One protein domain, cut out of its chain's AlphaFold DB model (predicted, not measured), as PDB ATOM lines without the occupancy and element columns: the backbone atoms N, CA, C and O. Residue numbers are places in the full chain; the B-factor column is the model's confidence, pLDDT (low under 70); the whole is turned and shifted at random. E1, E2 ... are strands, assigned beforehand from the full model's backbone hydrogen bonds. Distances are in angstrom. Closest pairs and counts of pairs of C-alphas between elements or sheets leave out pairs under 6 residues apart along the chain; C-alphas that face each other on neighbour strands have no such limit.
ATOM      1  N   ASP A  99      12.312  90.021  30.780       68.12
ATOM      2  CA  ASP A  99      13.644  90.591  30.501       68.12
ATOM      3  C   ASP A  99      14.121  91.430  31.714       68.12
ATOM      4  O   ASP A  99      13.637  92.551  31.890       68.12
ATOM      5  N   PRO A 100      15.015  90.928  32.595       66.12
ATOM      6  CA  PRO A 100      15.487  91.608  33.782       66.12
ATOM      7  C   PRO A 100      16.277  92.853  33.404       66.12
ATOM      8  O   PRO A 100      17.208  92.800  32.599       66.12
ATOM      9  N   ALA A 101      15.948  93.959  34.063       63.25
ATOM     10  CA  ALA A 101      16.883  95.066  34.247       63.25
ATOM     11  C   ALA A 101      17.892  94.754  35.366       63.25
ATOM     12  O   ALA A 101      19.016  95.252  35.331       63.25
ATOM     13  N   SER A 102      17.497  93.949  36.358       64.44
ATOM     14  CA  SER A 102      18.327  93.518  37.490       64.44
ATOM     15  C   SER A 102      17.844  92.162  38.028       64.44
ATOM     16  O   SER A 102      16.874  91.604  37.519       64.44
ATOM     17  N   GLU A 103      18.486  91.635  39.076       59.50
ATOM     18  CA  GLU A 103      18.073  90.379  39.730       59.50
ATOM     19  C   GLU A 103      16.622  90.401  40.247       59.50
ATOM     20  O   GLU A 103      15.988  89.351  40.350       59.50
ATOM     21  N   THR A 104      16.087  91.588  40.550       62.38
ATOM     22  CA  THR A 104      14.768  91.772  41.175       62.38
ATOM     23  C   THR A 104      13.794  92.611  40.350       62.38
ATOM     24  O   THR A 104      12.623  92.694  40.708       62.38
ATOM     25  N   VAL A 105      14.239  93.233  39.252       67.44
ATOM     26  CA  VAL A 105      13.423  94.176  38.474       67.44
ATOM     27  C   VAL A 105      13.262  93.689  37.045       67.44
ATOM     28  O   VAL A 105      14.241  93.556  36.303       67.44
ATOM     29  N   CYS A 106      12.009  93.504  36.632       76.75
ATOM     30  CA  CYS A 106      11.681  93.270  35.240       76.75
ATOM     31  C   CYS A 106      11.674  94.570  34.429       76.75
ATOM     32  O   CYS A 106      10.968  95.514  34.777       76.75
ATOM     33  N   SER A 107      12.424  94.617  33.325       81.38
ATOM     34  CA  SER A 107      12.417  95.757  32.398       81.38
ATOM     35  C   SER A 107      11.354  95.633  31.309       81.38
ATOM     36  O   SER A 107      10.837  96.642  30.830       81.38
ATOM     37  N   ASN A 108      11.005  94.402  30.923       83.62
ATOM     38  CA  ASN A 108       9.979  94.129  29.926       83.62
ATOM     39  C   ASN A 108       9.425  92.710  30.100       83.62
ATOM     40  O   ASN A 108      10.182  91.777  30.342       83.62
ATOM     41  N   CYS A 109       8.119  92.526  29.927       87.56
ATOM     42  CA  CYS A 109       7.512  91.195  29.924       87.56
ATOM     43  C   CYS A 109       7.376  90.662  28.490       87.56
ATOM     44  O   CYS A 109       7.242  91.448  27.545       87.56
ATOM     45  N   ILE A 110       7.331  89.341  28.308       86.44
ATOM     46  CA  ILE A 110       6.980  88.729  27.016       86.44
ATOM     47  C   ILE A 110       5.512  89.014  26.651       86.44
ATOM     48  O   ILE A 110       4.731  89.548  27.442       86.44
ATOM     49  N   TYR A 111       5.126  88.656  25.429       87.19
ATOM     50  CA  TYR A 111       3.743  88.766  24.974       87.19
ATOM     51  C   TYR A 111       2.770  87.941  25.818       87.19
ATOM     52  O   TYR A 111       3.075  86.821  26.216       87.19
ATOM     53  N   GLY A 112       1.595  88.513  26.079       89.12
ATOM     54  CA  GLY A 112       0.606  87.949  27.000       89.12
ATOM     55  C   GLY A 112       0.792  88.402  28.448       89.12
ATOM     56  O   GLY A 112      -0.113  88.210  29.249       89.12
ATOM     57  N   TYR A 113       1.907  89.063  28.771       91.56
ATOM     58  CA  TYR A 113       2.200  89.571  30.108       91.56
ATOM     59  C   TYR A 113       2.456  91.078  30.077       91.56
ATOM     60  O   TYR A 113       2.843  91.656  29.051       91.56
ATOM     61  N   SER A 114       2.239  91.755  31.201       92.88
ATOM     62  CA  SER A 114       2.566  93.179  31.359       92.88
ATOM     63  C   SER A 114       3.082  93.489  32.762       92.88
ATOM     64  O   SER A 114       2.800  92.756  33.709       92.88
ATOM     65  N   ILE A 115       3.889  94.549  32.863       91.56
ATOM     66  CA  ILE A 115       4.538  94.950  34.113       91.56
ATOM     67  C   ILE A 115       3.515  95.617  35.034       91.56
ATOM     68  O   ILE A 115       2.783  96.512  34.611       91.56
ATOM     69  N   PHE A 116       3.529  95.226  36.303       93.38
ATOM     70  CA  PHE A 116       2.868  95.916  37.402       93.38
ATOM     71  C   PHE A 116       3.879  96.138  38.530       93.38
ATOM     72  O   PHE A 116       4.661  95.240  38.843       93.38
ATOM     73  N   VAL A 117       3.895  97.339  39.114       91.50
ATOM     74  CA  VAL A 117       4.811  97.679  40.210       91.50
ATOM     75  C   VAL A 117       4.078  97.500  41.535       91.50
ATOM     76  O   VAL A 117       3.126  98.228  41.817       91.50
ATOM     77  N   GLN A 118       4.526  96.538  42.336       89.81
ATOM     78  CA  GLN A 118       4.015  96.257  43.674       89.81
ATOM     79  C   GLN A 118       5.180  96.314  44.664       89.81
ATOM     80  O   GLN A 118       6.171  95.620  44.470       89.81
ATOM     81  N   ASP A 119       5.066  97.147  45.701       90.06
ATOM     82  CA  ASP A 119       6.076  97.280  46.765       90.06
ATOM     83  C   ASP A 119       7.497  97.532  46.211       90.06
ATOM     84  O   ASP A 119       8.463  96.869  46.581       90.06
ATOM     85  N   ASP A 120       7.601  98.464  45.253       87.38
ATOM     86  CA  ASP A 120       8.819  98.810  44.497       87.38
ATOM     87  C   ASP A 120       9.411  97.681  43.626       87.38
ATOM     88  O   ASP A 120      10.495  97.825  43.054       87.38
ATOM     89  N   GLN A 121       8.688  96.573  43.445       85.38
ATOM     90  CA  GLN A 121       9.075  95.467  42.569       85.38
ATOM     91  C   GLN A 121       8.241  95.457  41.286       85.38
ATOM     92  O   GLN A 121       7.013  95.437  41.317       85.38
ATOM     93  N   ALA A 122       8.916  95.450  40.134       86.81
ATOM     94  CA  ALA A 122       8.286  95.329  38.821       86.81
ATOM     95  C   ALA A 122       8.088  93.848  38.466       86.81
ATOM     96  O   ALA A 122       9.047  93.150  38.128       86.81
ATOM     97  N   LEU A 123       6.840  93.388  38.525       87.31
ATOM     98  CA  LEU A 123       6.441  91.997  38.323       87.31
ATOM     99  C   LEU A 123       5.633  91.843  37.028       87.31
ATOM    100  O   LEU A 123       4.902  92.750  36.632       87.31
ATOM    101  N   CYS A 124       5.742  90.687  36.368       89.62
ATOM    102  CA  CYS A 124       4.969  90.371  35.165       89.62
ATOM    103  C   CYS A 124       3.690  89.612  35.514       89.62
ATOM    104  O   CYS A 124       3.759  88.490  36.009       89.62
ATOM    105  N   TYR A 125       2.537  90.184  35.178       90.44
ATOM    106  CA  TYR A 125       1.230  89.548  35.361       90.44
ATOM    107  C   TYR A 125       0.626  89.134  34.017       90.44
ATOM    108  O   TYR A 125       0.804  89.826  33.011       90.44
ATOM    109  N   ASP A 126      -0.080  87.999  34.008       91.19
ATOM    110  CA  ASP A 126      -0.744  87.443  32.823       91.19
ATOM    111  C   ASP A 126      -2.021  88.226  32.480       91.19
ATOM    112  O   ASP A 126      -2.960  88.326  33.280       91.19
ATOM    113  N   CYS A 127      -2.072  88.735  31.250       92.69
ATOM    114  CA  CYS A 127      -3.209  89.459  30.693       92.69
ATOM    115  C   CYS A 127      -4.430  88.568  30.392       92.69
ATOM    116  O   CYS A 127      -5.501  89.106  30.093       92.69
ATOM    117  N   ASN A 128      -4.297  87.238  30.439       88.69
ATOM    118  CA  ASN A 128      -5.349  86.272  30.097       88.69
ATOM    119  C   ASN A 128      -5.898  85.489  31.300       88.69
ATOM    120  O   ASN A 128      -6.841  84.716  31.131       88.69
ATOM    121  N   SER A 129      -5.386  85.739  32.507       81.50
ATOM    122  CA  SER A 129      -5.748  85.036  33.751       81.50
ATOM    123  C   SER A 129      -7.259  84.950  34.039       81.50
ATOM    124  O   SER A 129      -7.705  84.005  34.681       81.50
ATOM    125  N   ASN A 130      -8.060  85.887  33.516       70.94
ATOM    126  CA  ASN A 130      -9.508  85.968  33.752       70.94
ATOM    127  C   ASN A 130     -10.380  85.785  32.495       70.94
ATOM    128  O   ASN A 130     -11.595  85.983  32.560       70.94
ATOM    129  N   VAL A 131      -9.803  85.435  31.338       71.25
ATOM    130  CA  VAL A 131     -10.540  85.376  30.061       71.25
ATOM    131  C   VAL A 131     -10.642  83.935  29.560       71.25
ATOM    132  O   VAL A 131     -10.016  83.543  28.578       71.25
ATOM    133  N   ALA A 132     -11.460  83.121  30.229       71.50
ATOM    134  CA  ALA A 132     -11.761  81.776  29.745       71.50
ATOM    135  C   ALA A 132     -12.569  81.842  28.430       71.50
ATOM    136  O   ALA A 132     -13.678  82.375  28.398       71.50
ATOM    137  N   GLY A 133     -12.022  81.285  27.342       69.38
ATOM    138  CA  GLY A 133     -12.754  81.041  26.090       69.38
ATOM    139  C   GLY A 133     -12.722  82.146  25.023       69.38
ATOM    140  O   GLY A 133     -13.497  82.065  24.070       69.38
ATOM    141  N   SER A 134     -11.854  83.160  25.126       68.00
ATOM    142  CA  SER A 134     -11.639  84.097  24.008       68.00
ATOM    143  C   SER A 134     -10.753  83.468  22.929       68.00
ATOM    144  O   SER A 134      -9.705  82.911  23.233       68.00
ATOM    145  N   ILE A 135     -11.158  83.587  21.659       67.94
ATOM    146  CA  ILE A 135     -10.365  83.147  20.491       67.94
ATOM    147  C   ILE A 135      -9.152  84.069  20.279       67.94
ATOM    148  O   ILE A 135      -8.146  83.656  19.711       67.94
ATOM    149  N   ILE A 136      -9.250  85.319  20.740       75.12
ATOM    150  CA  ILE A 136      -8.208  86.333  20.594       75.12
ATOM    151  C   ILE A 136      -7.588  86.590  21.964       75.12
ATOM    152  O   ILE A 136      -8.292  87.006  22.892       75.12
ATOM    153  N   SER A 137      -6.284  86.345  22.074       86.44
ATOM    154  CA  SER A 137      -5.519  86.544  23.305       86.44
ATOM    155  C   SER A 137      -5.130  88.010  23.493       86.44
ATOM    156  O   SER A 137      -4.733  88.701  22.546       86.44
ATOM    157  N   ASN A 138      -5.191  88.474  24.740       92.31
ATOM    158  CA  ASN A 138      -4.672  89.782  25.122       92.31
ATOM    159  C   ASN A 138      -3.141  89.737  25.045       92.31
ATOM    160  O   ASN A 138      -2.511  88.854  25.627       92.31
ATOM    161  N   LEU A 139      -2.546  90.687  24.325       92.88
ATOM    162  CA  LEU A 139      -1.101  90.749  24.109       92.88
ATOM    163  C   LEU A 139      -0.405  91.634  25.146       92.88
ATOM    164  O   LEU A 139       0.668  91.276  25.633       92.88
ATOM    165  N   ARG A 140      -1.011  92.785  25.460       94.88
ATOM    166  CA  ARG A 140      -0.564  93.745  26.479       94.88
ATOM    167  C   ARG A 140      -1.758  94.276  27.254       94.88
ATOM    168  O   ARG A 140      -2.855  94.411  26.704       94.88
ATOM    169  N   CYS A 141      -1.534  94.594  28.518       95.88
ATOM    170  CA  CYS A 141      -2.558  95.095  29.410       95.88
ATOM    171  C   CYS A 141      -1.969  95.966  30.527       95.88
ATOM    172  O   CYS A 141      -0.761  96.136  30.657       95.88
ATOM    173  N   THR A 142      -2.855  96.542  31.326       96.44
ATOM    174  CA  THR A 142      -2.550  97.302  32.538       96.44
ATOM    175  C   THR A 142      -3.303  96.681  33.702       96.44
ATOM    176  O   THR A 142      -4.364  96.080  33.506       96.44
ATOM    177  N   PHE A 143      -2.751  96.818  34.902       95.69
ATOM    178  CA  PHE A 143      -3.301  96.251  36.128       95.69
ATOM    179  C   PHE A 143      -3.507  97.347  37.171       95.69
ATOM    180  O   PHE A 143      -2.824  98.373  37.153       95.69
ATOM    181  N   LYS A 144      -4.437  97.107  38.093       96.50
ATOM    182  CA  LYS A 144      -4.694  97.952  39.262       96.50
ATOM    183  C   LYS A 144      -4.969  97.092  40.488       96.50
ATOM    184  O   LYS A 144      -5.294  95.917  40.353       96.50
ATOM    185  N   LYS A 145      -4.877  97.689  41.674       96.50
ATOM    186  CA  LYS A 145      -5.320  97.067  42.926       96.50
ATOM    187  C   LYS A 145      -6.821  97.296  43.126       96.50
ATOM    188  O   LYS A 145      -7.316  98.393  42.858       96.50
ATOM    189  N   ASP A 146      -7.543  96.259  43.539       95.38
ATOM    190  CA  ASP A 146      -8.939  96.369  43.971       95.38
ATOM    191  C   ASP A 146      -9.043  96.834  45.441       95.38
ATOM    192  O   ASP A 146      -8.044  97.131  46.095       95.38
ATOM    193  N   ASN A 147     -10.265  96.909  45.983       96.81
ATOM    194  CA  ASN A 147     -10.493  97.338  47.372       96.81
ATOM    195  C   ASN A 147      -9.928  96.364  48.426       96.81
ATOM    196  O   ASN A 147      -9.843  96.729  49.597       96.81
ATOM    197  N   ALA A 148      -9.596  95.132  48.035       96.81
ATOM    198  CA  ALA A 148      -9.014  94.098  48.885       96.81
ATOM    199  C   ALA A 148      -7.505  93.919  48.624       96.81
ATOM    200  O   ALA A 148      -6.921  92.934  49.067       96.81
ATOM    201  N   ASP A 149      -6.885  94.880  47.932       94.50
ATOM    202  CA  ASP A 149      -5.470  94.898  47.553       94.50
ATOM    203  C   ASP A 149      -5.042  93.767  46.595       94.50
ATOM    204  O   ASP A 149      -3.852  93.493  46.428       94.50
ATOM    205  N   ASN A 150      -5.995  93.130  45.904       92.69
ATOM    206  CA  ASN A 150      -5.690  92.149  44.865       92.69
ATOM    207  C   ASN A 150      -5.349  92.852  43.549       92.69
ATOM    208  O   ASN A 150      -6.015  93.809  43.145       92.69
ATOM    209  N   VAL A 151      -4.352  92.331  42.831       91.81
ATOM    210  CA  VAL A 151      -3.996  92.812  41.490       91.81
ATOM    211  C   VAL A 151      -5.002  92.277  40.475       91.81
ATOM    212  O   VAL A 151      -5.073  91.075  40.220       91.81
ATOM    213  N   VAL A 152      -5.775  93.179  39.875       94.19
ATOM    214  CA  VAL A 152      -6.795  92.871  38.869       94.19
ATOM    215  C   VAL A 152      -6.475  93.550  37.540       94.19
ATOM    216  O   VAL A 152      -5.865  94.620  37.489       94.19
ATOM    217  N   LEU A 153      -6.897  92.920  36.441       94.00
ATOM    218  CA  LEU A 153      -6.793  93.486  35.095       94.00
ATOM    219  C   LEU A 153      -7.591  94.798  35.022       94.00
ATOM    220  O   LEU A 153      -8.787  94.812  35.306       94.00
ATOM    221  N   ASP A 154      -6.939  95.889  34.622       95.56
ATOM    222  CA  ASP A 154      -7.578  97.195  34.445       95.56
ATOM    223  C   ASP A 154      -8.057  97.387  33.003       95.56
ATOM    224  O   ASP A 154      -9.255  97.499  32.740       95.56
ATOM    225  N   LYS A 155      -7.119  97.375  32.049       95.94
ATOM    226  CA  LYS A 155      -7.406  97.604  30.627       95.94
ATOM    227  C   LYS A 155      -6.468  96.809  29.727       95.94
ATOM    228  O   LYS A 155      -5.262  96.768  29.960       95.94
ATOM    229  N   VAL A 156      -7.011  96.247  28.646       96.31
ATOM    230  CA  VAL A 156      -6.229  95.664  27.545       96.31
ATOM    231  C   VAL A 156      -5.708  96.786  26.645       96.31
ATOM    232  O   VAL A 156      -6.468  97.664  26.235       96.31
ATOM    233  N   THR A 157      -4.413  96.776  26.344       97.31
ATOM    234  CA  THR A 157      -3.752  97.797  25.516       97.31
ATOM    235  C   THR A 157      -3.338  97.270  24.147       97.31
ATOM    236  O   THR A 157      -3.276  98.053  23.202       97.31
ATOM    237  N   ALA A 158      -3.113  95.961  24.004       97.19
ATOM    238  CA  ALA A 158      -2.838  95.323  22.720       97.19
ATOM    239  C   ALA A 158      -3.442  93.918  22.637       97.19
ATOM    240  O   ALA A 158      -3.562  93.220  23.645       97.19
ATOM    241  N   CYS A 159      -3.725  93.483  21.414       95.94
ATOM    242  CA  CYS A 159      -4.301  92.182  21.083       95.94
ATOM    243  C   CYS A 159      -3.402  91.417  20.111       95.94
ATOM    244  O   CYS A 159      -2.776  92.024  19.241       95.94
ATOM    245  N   LEU A 160      -3.349  90.091  20.249       91.19
ATOM    246  CA  LEU A 160      -2.702  89.227  19.264       91.19
ATOM    247  C   LEU A 160      -3.613  89.139  18.031       91.19
ATOM    248  O   LEU A 160      -4.804  88.897  18.183       91.19
ATOM    249  N   ASP A 161      -3.081  89.379  16.833       90.44
ATOM    250  CA  ASP A 161      -3.835  89.326  15.566       90.44
ATOM    251  C   ASP A 161      -5.107  90.198  15.531       90.44
ATOM    252  O   ASP A 161      -6.106  89.879  14.877       90.44
ATOM    253  N   GLY A 162      -5.082  91.330  16.237       94.75
ATOM    254  CA  GLY A 162      -6.230  92.222  16.310       94.75
ATOM    255  C   GLY A 162      -5.955  93.553  16.995       94.75
ATOM    256  O   GLY A 162      -4.816  93.950  17.254       94.75
ATOM    257  N   TYR A 163      -7.042  94.241  17.319       97.38
ATOM    258  CA  TYR A 163      -7.047  95.587  17.879       97.38
ATOM    259  C   TYR A 163      -7.970  95.658  19.090       97.38
ATOM    260  O   TYR A 163      -8.970  94.944  19.172       97.38
ATOM    261  N   VAL A 164      -7.653  96.545  20.024       97.25
ATOM    262  CA  VAL A 164      -8.525  96.870  21.146       97.25
ATOM    263  C   VAL A 164      -9.635  97.793  20.651       97.25
ATOM    264  O   VAL A 164      -9.383  98.887  20.136       97.25
ATOM    265  N   ASN A 165     -10.881  97.365  20.835       96.06
ATOM    266  CA  ASN A 165     -12.034  98.236  20.681       96.06
ATOM    267  C   ASN A 165     -12.181  99.093  21.945       96.06
ATOM    268  O   ASN A 165     -12.523  98.580  23.007       96.06
ATOM    269  N   GLU A 166     -11.942 100.398  21.831       93.75
ATOM    270  CA  GLU A 166     -11.932 101.315  22.979       93.75
ATOM    271  C   GLU A 166     -13.278 101.414  23.712       93.75
ATOM    272  O   GLU A 166     -13.293 101.686  24.908       93.75
ATOM    273  N   LEU A 167     -14.399 101.149  23.028       93.19
ATOM    274  CA  LEU A 167     -15.735 101.202  23.631       93.19
ATOM    275  C   LEU A 167     -16.013  99.990  24.520       93.19
ATOM    276  O   LEU A 167     -16.708 100.104  25.525       93.19
ATOM    277  N   THR A 168     -15.511  98.817  24.131       94.00
ATOM    278  CA  THR A 168     -15.783  97.558  24.843       94.00
ATOM    279  C   THR A 168     -14.616  97.100  25.709       94.00
ATOM    280  O   THR A 168     -14.805  96.233  26.558       94.00
ATOM    281  N   GLY A 169     -13.413  97.629  25.472       93.62
ATOM    282  CA  GLY A 169     -12.165  97.165  26.076       93.62
ATOM    283  C   GLY A 169     -11.735  95.766  25.620       93.62
ATOM    284  O   GLY A 169     -10.855  95.177  26.241       93.62
ATOM    285  N   LYS A 170     -12.363  95.209  24.573       93.81
ATOM    286  CA  LYS A 170     -12.127  93.836  24.100       93.81
ATOM    287  C   LYS A 170     -11.340  93.807  22.795       93.81
ATOM    288  O   LYS A 170     -11.438  94.720  21.974       93.81
ATOM    289  N   CYS A 171     -10.624  92.708  22.589       95.38
ATOM    290  CA  CYS A 171      -9.937  92.422  21.341       95.38
ATOM    291  C   CYS A 171     -10.908  92.072  20.211       95.38
ATOM    292  O   CYS A 171     -11.834  91.279  20.391       95.38
ATOM    293  N   VAL A 172     -10.672  92.651  19.034       95.31
ATOM    294  CA  VAL A 172     -11.405  92.390  17.791       95.31
ATOM    295  C   VAL A 172     -10.423  92.160  16.642       95.31
ATOM    296  O   VAL A 172      -9.367  92.783  16.593       95.31
ATOM    297  N   THR A 173     -10.767  91.293  15.687       95.31
ATOM    298  CA  THR A 173      -9.928  91.040  14.496       95.31
ATOM    299  C   THR A 173      -9.983  92.175  13.469       95.31
ATOM    300  O   THR A 173      -9.089  92.313  12.640       95.31
ATOM    301  N   ASN A 174     -11.031  93.002  13.508       94.69
ATOM    302  CA  ASN A 174     -11.227  94.149  12.625       94.69
ATOM    303  C   ASN A 174     -11.916  95.283  13.400       94.69
ATOM    304  O   ASN A 174     -12.824  95.038  14.193       94.69
ATOM    305  N   CYS A 175     -11.500  96.523  13.150       96.00
ATOM    306  CA  CYS A 175     -12.066  97.725  13.757       96.00
ATOM    307  C   CYS A 175     -13.463  98.107  13.247       96.00
ATOM    308  O   CYS A 175     -14.118  98.955  13.850       96.00
ATOM    309  N   GLY A 176     -13.943  97.467  12.179       94.44
ATOM    310  CA  GLY A 176     -15.238  97.757  11.573       94.44
ATOM    311  C   GLY A 176     -15.190  98.951  10.618       94.44
ATOM    312  O   GLY A 176     -14.140  99.532  10.350       94.44
ATOM    313  N   THR A 177     -16.345  99.303  10.058       93.81
ATOM    314  CA  THR A 177     -16.459 100.392   9.081       93.81
ATOM    315  C   THR A 177     -16.230 101.757   9.729       93.81
ATOM    316  O   THR A 177     -16.670 102.017  10.848       93.81
ATOM    317  N   GLY A 178     -15.541 102.653   9.015       95.56
ATOM    318  CA  GLY A 178     -15.211 103.993   9.509       95.56
ATOM    319  C   GLY A 178     -14.099 104.051  10.561       95.56
ATOM    320  O   GLY A 178     -13.850 105.131  11.090       95.56
ATOM    321  N   LYS A 179     -13.423 102.932  10.844       97.25
ATOM    322  CA  LYS A 179     -12.258 102.869  11.730       97.25
ATOM    323  C   LYS A 179     -11.098 102.145  11.053       97.25
ATOM    324  O   LYS A 179     -11.305 101.350  10.138       97.25
ATOM    325  N   PHE A 180      -9.886 102.384  11.534       97.00
ATOM    326  CA  PHE A 180      -8.689 101.653  11.132       97.00
ATOM    327  C   PHE A 180      -7.890 101.212  12.355       97.00
ATOM    328  O   PHE A 180      -8.010 101.775  13.444       97.00
ATOM    329  N   GLY A 181      -7.086 100.173  12.164       96.81
ATOM    330  CA  GLY A 181      -6.206  99.657  13.195       96.81
ATOM    331  C   GLY A 181      -4.899 100.439  13.265       96.81
ATOM    332  O   GLY A 181      -4.211 100.585  12.257       96.81
ATOM    333  N   SER A 182      -4.547 100.920  14.453       96.62
ATOM    334  CA  SER A 182      -3.271 101.568  14.745       96.62
ATOM    335  C   SER A 182      -2.436 100.683  15.659       96.62
ATOM    336  O   SER A 182      -2.956 100.121  16.623       96.62
ATOM    337  N   VAL A 183      -1.144 100.557  15.361       95.75
ATOM    338  CA  VAL A 183      -0.192  99.767  16.148       95.75
ATOM    339  C   VAL A 183       0.959 100.664  16.567       95.75
ATOM    340  O   VAL A 183       1.601 101.293  15.726       95.75
ATOM    341  N   THR A 184       1.252 100.700  17.863       95.50
ATOM    342  CA  THR A 184       2.450 101.369  18.381       95.50
ATOM    343  C   THR A 184       3.440 100.334  18.876       95.50
ATOM    344  O   THR A 184       3.066  99.433  19.632       95.50
ATOM    345  N   TYR A 185       4.706 100.515  18.524       90.62
ATOM    346  CA  TYR A 185       5.796  99.663  18.977       90.62
ATOM    347  C   TYR A 185       6.556 100.346  20.113       90.62
ATOM    348  O   TYR A 185       6.792 101.552  20.080       90.62
ATOM    349  N   GLY A 186       6.895  99.571  21.134       84.94
ATOM    350  CA  GLY A 186       7.688 100.003  22.273       84.94
ATOM    351  C   GLY A 186       9.153  99.612  22.123       84.94
ATOM    352  O   GLY A 186       9.697  99.479  21.023       84.94
ATOM    353  N   LEU A 187       9.795  99.396  23.269       78.00
ATOM    354  CA  LEU A 187      11.178  98.943  23.334       78.00
ATOM    355  C   LEU A 187      11.363  97.630  22.563       78.00
ATOM    356  O   LEU A 187      10.513  96.739  22.591       78.00
ATOM    357  N   ARG A 188      12.497  97.531  21.858       79.81
ATOM    358  CA  ARG A 188      12.886  96.364  21.045       79.81
ATOM    359  C   ARG A 188      11.888  96.000  19.936       79.81
ATOM    360  O   ARG A 188      11.865  94.860  19.485       79.81
ATOM    361  N   GLY A 189      11.064  96.955  19.497       80.50
ATOM    362  CA  GLY A 189      10.090  96.731  18.427       80.50
ATOM    363  C   GLY A 189       8.926  95.828  18.835       80.50
ATOM    364  O   GLY A 189       8.216  95.323  17.969       80.50
ATOM    365  N   MET A 190       8.715  95.608  20.136       81.44
ATOM    366  CA  MET A 190       7.559  94.852  20.612       81.44
ATOM    367  C   MET A 190       6.284  95.679  20.483       81.44
ATOM    368  O   MET A 190       6.302  96.889  20.705       81.44
ATOM    369  N   ILE A 191       5.160  95.031  20.181       88.81
ATOM    370  CA  ILE A 191       3.858  95.706  20.178       88.81
ATOM    371  C   ILE A 191       3.556  96.210  21.596       88.81
ATOM    372  O   ILE A 191       3.563  95.442  22.562       88.81
ATOM    373  N   ASN A 192       3.309  97.515  21.698       93.94
ATOM    374  CA  ASN A 192       2.961  98.202  22.937       93.94
ATOM    375  C   ASN A 192       1.453  98.468  23.032       93.94
ATOM    376  O   ASN A 192       0.855  98.289  24.090       93.94
ATOM    377  N   SER A 193       0.829  98.857  21.916       96.81
ATOM    378  CA  SER A 193      -0.622  99.025  21.837       96.81
ATOM    379  C   SER A 193      -1.158  98.692  20.449       96.81
ATOM    380  O   SER A 193      -0.454  98.887  19.453       96.81
ATOM    381  N   THR A 194      -2.393  98.188  20.393       97.56
ATOM    382  CA  THR A 194      -3.170  98.046  19.156       97.56
ATOM    383  C   THR A 194      -4.562  98.619  19.385       97.56
ATOM    384  O   THR A 194      -5.325  98.086  20.183       97.56
ATOM    385  N   THR A 195      -4.917  99.720  18.726       97.69
ATOM    386  CA  THR A 195      -6.194 100.416  18.961       97.69
ATOM    387  C   THR A 195      -6.949 100.667  17.669       97.69
ATOM    388  O   THR A 195      -6.365 100.798  16.595       97.69
ATOM    389  N   CYS A 196      -8.274 100.724  17.774       97.88
ATOM    390  CA  CYS A 196      -9.139 101.123  16.674       97.88
ATOM    391  C   CYS A 196      -9.396 102.627  16.708       97.88
ATOM    392  O   CYS A 196     -10.112 103.107  17.586       97.88
ATOM    393  N   LEU A 197      -8.861 103.348  15.725       96.25
ATOM    394  CA  LEU A 197      -9.021 104.793  15.585       96.25
ATOM    395  C   LEU A 197     -10.059 105.126  14.515       96.25
ATOM    396  O   LEU A 197     -10.225 104.385  13.546       96.25
ATOM    397  N   ASP A 198     -10.747 106.251  14.679       97.19
ATOM    398  CA  ASP A 198     -11.728 106.722  13.703       97.19
ATOM    399  C   ASP A 198     -11.043 107.275  12.442       97.19
ATOM    400  O   ASP A 198     -10.020 107.963  12.497       97.19
ATOM    401  N   CYS A 199     -11.628 106.971  11.285       97.62
ATOM    402  CA  CYS A 199     -11.260 107.585  10.015       97.62
ATOM    403  C   CYS A 199     -11.731 109.045   9.945       97.62
ATOM    404  O   CYS A 199     -12.652 109.450  10.662       97.62
TER     405      CYS A 199
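Overview. This is residues 99 to 199 of the 418 residues of an uncharacterized protein of Stylonychia lemnae (UniProt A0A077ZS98). Four small antiparallel hairpins follow one another along the longest axis: E2 and E3 near one end, E4 and E5 in the middle, and E6 and E7 with E8 and E9 toward the other end. E1 packs on the first hairpin, and no large sheet joins the four. The printed part has 101 residues, no named helix and nine strands, E1 to E9 in order; E2 to E9 form four two-stranded antiparallel sheets, E1 pairs with no named strand, and the class is all strand. It is compact, with a radius of gyration of the C-alphas of 14.4 A and spans of 46 by 33 by 22 A.

Along the chain. E1, residues 106 to 109, begins at C-alpha 106 (11.681, 93.270, 35.240). E2, 113 to 118, measures 15.2 A, and E3, 121 to 126, 16.0 A. E4, 138 to 145, measures 19.2 A; E5, 151 to 159, measures 20.4 A and bends by 62 degrees at residue 155. E6 is 163 to 165 and E7 170 to 172. E8, 179 to 185, measures 19.7 A; E9, 191 to 198, measures 20.2 A and ends at C-alpha 198 (-11.728, 106.722, 13.703).

Arrangement. E1 pairs with no named strand; C-alphas Cys 106 and Ala 122 are its closest to E3, 5.3 A. In hairpin E2 and E3, N 116 and O 123 are 2.9 A apart, within hydrogen-bond range, as are N 142 and O 155 of hairpin E4 and E5, 2.8 A. The closest C-alphas of E2 and E4 are Ser 114 and Cys 141, 5.8 A; of E5 and E9, Ala 158 and Ser 193, 4.4 A; of E6 and E9, Tyr 163 and Thr 194, 4.8 A. In hairpin E6 and E7, N 163 and O 172 are 2.8 A apart; in hairpin E8 and E9, N 182 and O 195, 2.8 A. E1 and E9 are apart.

Size, cuts and confidence. The farthest C-alphas, Glu 103 and Thr 177, are 47.2 A apart. The printed part has no cut; E3 to E4 is a long link. Residues 99 to 105 and 133 to 135 are under pLDDT 70.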